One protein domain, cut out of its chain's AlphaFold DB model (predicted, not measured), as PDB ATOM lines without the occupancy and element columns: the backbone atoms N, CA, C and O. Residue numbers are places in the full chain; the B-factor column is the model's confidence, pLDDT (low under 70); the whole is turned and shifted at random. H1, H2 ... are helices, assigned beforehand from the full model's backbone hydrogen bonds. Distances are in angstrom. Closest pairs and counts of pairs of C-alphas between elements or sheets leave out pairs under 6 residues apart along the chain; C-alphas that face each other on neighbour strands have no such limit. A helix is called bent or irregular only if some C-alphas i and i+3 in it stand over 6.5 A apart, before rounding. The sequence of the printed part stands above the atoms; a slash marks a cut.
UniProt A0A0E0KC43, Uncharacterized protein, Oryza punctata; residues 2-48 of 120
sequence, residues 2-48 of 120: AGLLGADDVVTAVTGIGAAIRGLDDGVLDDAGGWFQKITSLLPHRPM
ATOM      1  N   ALA A   2    -141.544-108.821-107.719       39.62
ATOM      2  CA  ALA A   2    -142.922-108.942-108.189       39.62
ATOM      3  C   ALA A   2    -143.789-108.164-107.196       39.62
ATOM      4  O   ALA A   2    -143.888-108.583-106.047       39.62
ATOM      5  N   GLY A   3    -144.301-107.000-107.598       42.09
ATOM      6  CA  GLY A   3    -145.140-106.160-106.730       42.09
ATOM      7  C   GLY A   3    -145.077-104.657-107.007       42.09
ATOM      8  O   GLY A   3    -145.071-103.891-106.057       42.09
ATOM      9  N   LEU A   4    -144.933-104.233-108.269       48.44
ATOM     10  CA  LEU A   4    -145.027-102.810-108.628       48.44
ATOM     11  C   LEU A   4    -145.661-102.617-110.017       48.44
ATOM     12  O   LEU A   4    -145.140-101.889-110.857       48.44
ATOM     13  N   LEU A   5    -146.714-103.379-110.312       55.38
ATOM     14  CA  LEU A   5    -147.387-103.371-111.621       55.38
ATOM     15  C   LEU A   5    -148.922-103.345-111.493       55.38
ATOM     16  O   LEU A   5    -149.608-103.420-112.509       55.38
ATOM     17  N   GLY A   6    -149.469-103.254-110.274       62.41
ATOM     18  CA  GLY A   6    -150.897-103.034-110.051       62.41
ATOM     19  C   GLY A   6    -151.255-101.545-110.073       62.41
ATOM     20  O   GLY A   6    -150.428-100.697-109.737       62.41
ATOM     21  N   ALA A   7    -152.502-101.213-110.423       64.19
ATOM     22  CA  ALA A   7    -153.006 -99.835-110.375       64.19
ATOM     23  C   ALA A   7    -152.835 -99.198-108.978       64.19
ATOM     24  O   ALA A   7    -152.476 -98.024-108.868       64.19
ATOM     25  N   ASP A   8    -152.986 -99.998-107.918       75.12
ATOM     26  CA  ASP A   8    -152.801 -99.573-106.526       75.12
ATOM     27  C   ASP A   8    -151.340 -99.197-106.198       75.12
ATOM     28  O   ASP A   8    -151.087 -98.310-105.374       75.12
ATOM     29  N   ASP A   9    -150.364 -99.799-106.888       81.06
ATOM     30  CA  ASP A   9    -148.934 -99.534-106.676       81.06
ATOM     31  C   ASP A   9    -148.546 -98.155-107.235       81.06
ATOM     32  O   ASP A   9    -147.831 -97.385-106.588       81.06
ATOM     33  N   VAL A  10    -149.064 -97.808-108.419       83.69
ATOM     34  CA  VAL A  10    -148.837 -96.494-109.045       83.69
ATOM     35  C   VAL A  10    -149.491 -95.388-108.218       83.69
ATOM     36  O   VAL A  10    -148.865 -94.358-107.970       83.69
ATOM     37  N   VAL A  11    -150.717 -95.606-107.729       88.44
ATOM     38  CA  VAL A  11    -151.409 -94.650-106.845       88.44
ATOM     39  C   VAL A  11    -150.618 -94.424-105.556       88.44
ATOM     40  O   VAL A  11    -150.460 -93.279-105.121       88.44
ATOM     41  N   THR A  12    -150.064 -95.488-104.975       91.50
ATOM     42  CA  THR A  12    -149.209 -95.395-103.785       91.50
ATOM     43  C   THR A  12    -147.952 -94.571-104.070       91.50
ATOM     44  O   THR A  12    -147.631 -93.657-103.305       91.50
ATOM     45  N   ALA A  13    -147.278 -94.818-105.199       90.38
ATOM     46  CA  ALA A  13    -146.095 -94.061-105.607       90.38
ATOM     47  C   ALA A  13    -146.404 -92.568-105.820       90.38
ATOM     48  O   ALA A  13    -145.716 -91.708-105.265       90.38
ATOM     49  N   VAL A  14    -147.471 -92.245-106.561       92.50
ATOM     50  CA  VAL A  14    -147.903 -90.857-106.808       92.50
ATOM     51  C   VAL A  14    -148.260 -90.151-105.501       92.50
ATOM     52  O   VAL A  14    -147.866 -89.002-105.289       92.50
ATOM     53  N   THR A  15    -148.960 -90.838-104.595       95.12
ATOM     54  CA  THR A  15    -149.331 -90.287-103.285       95.12
ATOM     55  C   THR A  15    -148.098 -89.982-102.441       95.12
ATOM     56  O   THR A  15    -148.005 -88.893-101.872       95.12
ATOM     57  N   GLY A  16    -147.127 -90.900-102.404       94.38
ATOM     58  CA  GLY A  16    -145.865 -90.714-101.690       94.38
ATOM     59  C   GLY A  16    -145.050 -89.538-102.231       94.38
ATOM     60  O   GLY A  16    -144.624 -88.682-101.457       94.38
ATOM     61  N   ILE A  17    -144.899 -89.441-103.558       92.94
ATOM     62  CA  ILE A  17    -144.194 -88.327-104.211       92.94
ATOM     63  C   ILE A  17    -144.902 -86.998-103.922       92.94
ATOM     64  O   ILE A  17    -144.263 -86.032-103.511       92.94
ATOM     65  N   GLY A  18    -146.227 -86.942-104.081       95.44
ATOM     66  CA  GLY A  18    -147.001 -85.725-103.831       95.44
ATOM     67  C   GLY A  18    -146.955 -85.273-102.370       95.44
ATOM     68  O   GLY A  18    -146.876 -84.076-102.100       95.44
ATOM     69  N   ALA A  19    -146.973 -86.211-101.420       94.69
ATOM     70  CA  ALA A  19    -146.790 -85.908-100.003       94.69
ATOM     71  C   ALA A  19    -145.382 -85.369 -99.712       94.69
ATOM     72  O   ALA A  19    -145.259 -84.374 -99.004       94.69
ATOM     73  N   ALA A  20    -144.342 -85.972-100.301       89.88
ATOM     74  CA  ALA A  20    -142.967 -85.503-100.150       89.88
ATOM     75  C   ALA A  20    -142.770 -84.083-100.706       89.88
ATOM     76  O   ALA A  20    -142.086 -83.287-100.075       89.88
ATOM     77  N   ILE A  21    -143.398 -83.751-101.842       90.75
ATOM     78  CA  ILE A  21    -143.349 -82.399-102.425       90.75
ATOM     79  C   ILE A  21    -144.060 -81.385-101.524       90.75
ATOM     80  O   ILE A  21    -143.479 -80.349-101.226       90.75
ATOM     81  N   ARG A  22    -145.279 -81.683-101.051       92.19
ATOM     82  CA  ARG A  22    -146.018 -80.791-100.130       92.19
ATOM     83  C   ARG A  22    -145.293 -80.574 -98.805       92.19
ATOM     84  O   ARG A  22    -145.375 -79.503 -98.225       92.19
ATOM     85  N   GLY A  23    -144.541 -81.569 -98.338       88.75
ATOM     86  CA  GLY A  23    -143.690 -81.426 -97.154       88.75
ATOM     87  C   GLY A  23    -142.570 -80.388 -97.301       88.75
ATOM     88  O   GLY A  23    -141.898 -80.108 -96.316       88.75
ATOM     89  N   LEU A  24    -142.350 -79.833 -98.499       86.06
ATOM     90  CA  LEU A  24    -141.392 -78.755 -98.750       86.06
ATOM     91  C   LEU A  24    -142.020 -77.351 -98.675       86.06
ATOM     92  O   LEU A  24    -141.287 -76.373 -98.823       86.06
ATOM     93  N   ASP A  25    -143.339 -77.236 -98.461       87.06
ATOM     94  CA  ASP A  25    -144.065 -75.953 -98.465       87.06
ATOM     95  C   ASP A  25    -143.573 -74.988 -97.368       87.06
ATOM     96  O   ASP A  25    -143.580 -73.774 -97.571       87.06
ATOM     97  N   ASP A  26    -143.085 -75.521 -96.244       81.94
ATOM     98  CA  ASP A  26    -142.556 -74.727 -95.127       81.94
ATOM     99  C   ASP A  26    -141.139 -74.176 -95.384       81.94
ATOM    100  O   ASP A  26    -140.701 -73.273 -94.677       81.94
ATOM    101  N   GLY A  27    -140.442 -74.655 -96.423       79.81
ATOM    102  CA  GLY A  27    -139.112 -74.172 -96.795       79.81
ATOM    103  C   GLY A  27    -138.266 -75.219 -97.517       79.81
ATOM    104  O   GLY A  27    -137.778 -76.180 -96.928       79.81
ATOM    105  N   VAL A  28    -137.994 -74.998 -98.809       76.50
ATOM    106  CA  VAL A  28    -137.198 -75.926 -99.645       76.50
ATOM    107  C   VAL A  28    -135.737 -76.045 -99.175       76.50
ATOM    108  O   VAL A  28    -135.078 -77.047 -99.448       76.50
ATOM    109  N   LEU A  29    -135.218 -75.026 -98.482       78.69
ATOM    110  CA  LEU A  29    -133.823 -74.951 -98.033       78.69
ATOM    111  C   LEU A  29    -133.649 -75.101 -96.518       78.69
ATOM    112  O   LEU A  29    -132.512 -75.061 -96.047       78.69
ATOM    113  N   ASP A  30    -134.730 -75.307 -95.767       71.31
ATOM    114  CA  ASP A  30    -134.696 -75.321 -94.298       71.31
ATOM    115  C   ASP A  30    -133.816 -76.445 -93.731       71.31
ATOM    116  O   ASP A  30    -133.308 -76.342 -92.617       71.31
ATOM    117  N   ASP A  31    -133.543 -77.473 -94.539       66.44
ATOM    118  CA  ASP A  31    -132.678 -78.608 -94.202       66.44
ATOM    119  C   ASP A  31    -131.481 -78.756 -95.173       66.44
ATOM    120  O   ASP A  31    -130.889 -79.829 -95.336       66.44
ATOM    121  N   ALA A  32    -131.102 -77.668 -95.862       74.88
ATOM    122  CA  ALA A  32    -130.047 -77.688 -96.882       74.88
ATOM    123  C   ALA A  32    -128.679 -78.138 -96.331       74.88
ATOM    124  O   ALA A  32    -127.886 -78.738 -97.059       74.88
ATOM    125  N   GLY A  33    -128.415 -77.908 -95.039       76.81
ATOM    126  CA  GLY A  33    -127.184 -78.338 -94.369       76.81
ATOM    127  C   GLY A  33    -127.032 -79.860 -94.220       76.81
ATOM    128  O   GLY A  33    -125.908 -80.334 -94.056       76.81
ATOM    129  N   GLY A  34    -128.132 -80.623 -94.303       82.31
ATOM    130  CA  GLY A  34    -128.164 -82.087 -94.175       82.31
ATOM    131  C   GLY A  34    -128.394 -82.846 -95.489       82.31
ATOM    132  O   GLY A  34    -128.369 -84.080 -95.514       82.31
ATOM    133  N   TRP A  35    -128.623 -82.133 -96.596       82.06
ATOM    134  CA  TRP A  35    -129.000 -82.707 -97.895       82.06
ATOM    135  C   TRP A  35    -128.018 -83.769 -98.401       82.06
ATOM    136  O   TRP A  35    -128.429 -84.831 -98.877       82.06
ATOM    137  N   PHE A  36    -126.714 -83.516 -98.268       83.94
ATOM    138  CA  PHE A  36    -125.692 -84.455 -98.722       83.94
ATOM    139  C   PHE A  36    -125.712 -85.755 -97.904       83.94
ATOM    140  O   PHE A  36    -125.674 -86.850 -98.473       83.94
ATOM    141  N   GLN A  37    -125.834 -85.661 -96.575       88.19
ATOM    142  CA  GLN A  37    -125.982 -86.829 -95.699       88.19
ATOM    143  C   GLN A  37    -127.262 -87.605 -96.036       88.19
ATOM    144  O   GLN A  37    -127.250 -88.833 -96.107       88.19
ATOM    145  N   LYS A  38    -128.356 -86.891 -96.320       84.06
ATOM    146  CA  LYS A  38    -129.628 -87.493 -96.725       84.06
ATOM    147  C   LYS A  38    -129.488 -88.287 -98.025       84.06
ATOM    148  O   LYS A  38    -129.811 -89.472 -98.023       84.06
ATOM    149  N   ILE A  39    -128.935 -87.707 -99.098       83.25
ATOM    150  CA  ILE A  39    -128.694 -88.447-100.353       83.25
ATOM    151  C   ILE A  39    -127.798 -89.657-100.112       83.25
ATOM    152  O   ILE A  39    -128.120 -90.758-100.556       83.25
ATOM    153  N   THR A  40    -126.670 -89.468 -99.428       86.44
ATOM    154  CA  THR A  40    -125.694 -90.549 -99.241       86.44
ATOM    155  C   THR A  40    -126.278 -91.713 -98.443       86.44
ATOM    156  O   THR A  40    -126.014 -92.863 -98.789       86.44
ATOM    157  N   SER A  41    -127.155 -91.444 -97.467       90.25
ATOM    158  CA  SER A  41    -127.894 -92.486 -96.740       90.25
ATOM    159  C   SER A  41    -128.866 -93.288 -97.614       90.25
ATOM    160  O   SER A  41    -129.161 -94.437 -97.296       90.25
ATOM    161  N   LEU A  42    -129.338 -92.722 -98.732       87.94
ATOM    162  CA  LEU A  42    -130.259 -93.391 -99.651       87.94
ATOM    163  C   LEU A  42    -129.543 -94.266-100.681       87.94
ATOM    164  O   LEU A  42    -130.164 -95.185-101.206       87.94
ATOM    165  N   LEU A  43    -128.254 -94.030-100.959       86.12
ATOM    166  CA  LEU A  43    -127.491 -94.766-101.979       86.12
ATOM    167  C   LEU A  43    -127.577 -96.302-101.852       86.12
ATOM    168  O   LEU A  43    -127.775 -96.956-102.881       86.12
ATOM    169  N   PRO A  44    -127.508 -96.913-100.647       89.38
ATOM    170  CA  PRO A  44    -127.664 -98.363-100.493       89.38
ATOM    171  C   PRO A  44    -129.035 -98.891-100.940       89.38
ATOM    172  O   PRO A  44    -129.169-100.071-101.262       89.38
ATOM    173  N   HIS A  45    -130.050 -98.025-100.986       88.50
ATOM    174  CA  HIS A  45    -131.427 -98.355-101.350       88.50
ATOM    175  C   HIS A  45    -131.738 -98.140-102.836       88.50
ATOM    176  O   HIS A  45    -132.901 -98.236-103.217       88.50
ATOM    177  N   ARG A  46    -130.717 -97.896-103.677       85.88
ATOM    178  CA  ARG A  46    -130.854 -97.691-105.134       85.88
ATOM    179  C   ARG A  46    -131.915 -96.627-105.459       85.88
ATOM    180  O   ARG A  46    -132.943 -96.947-106.059       85.88
ATOM    181  N   PRO A  47    -131.699 -95.377-105.019       87.69
ATOM    182  CA  PRO A  47    -132.685 -94.328-105.191       87.69
ATOM    183  C   PRO A  47    -132.875 -94.028-106.678       87.69
ATOM    184  O   PRO A  47    -131.934 -94.105-107.467       87.69
ATOM    185  N   MET A  48    -134.096 -93.653-107.041       90.44
ATOM    186  CA  MET A  48    -134.397 -93.108-108.359       90.44
ATOM    187  C   MET A  48    -134.242 -91.589-108.320       90.44
ATOM    188  O   MET A  48    -134.554 -90.957-107.307       90.44
TER     189      MET A  48
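AT A GLANCE: This is residues 2 to 48 of the 120 residues of an uncharacterized protein of Oryza punctata (UniProt A0A0E0KC43). Two helices, H1 and then H2, make the two arms of a flat, open U: after H1 the chain turns through residues 23 to 31 and folds back as H2, with an empty gap between the arms. The printed part has 47 residues, two named helices and no named strand, and its class is all helix. It is loose, with a radius of gyration of the C-alphas of 13.7 A, and spans 38 by 27 by 9 A.

HOW THE PARTS SIT: H1, residues 7 to 22, and H2, residues 32 to 45, are apart, with no C-alpha of the one within 8 A of the other. Residues 14 to 38, of which 14 to 22 belong to H1 and 32 to 38 to H2, stand free. In H1 every O i to N i+4 pair is within hydrogen-bond range; in H2 it is 6 of 10. H2 is irregular: C-alphas 33 and 36 are 7.7 A apart.

IN THESE COORDINATES: H1 begins at C-alpha 7 (-153.006, -99.835, -110.375) and is 22.7 A long from first to last C-alpha. H2 is 21.2 A long and ends at C-alpha 45 (-131.427, -98.355, -101.350).

THE WHOLE: The C-alphas farthest apart, of Gly 6 and Gly 33, are 37.7 A apart. The printed part has no cut, and the link from H1 to H2 is short. The pLDDT is under 70 at residues 2 to 7 and 31.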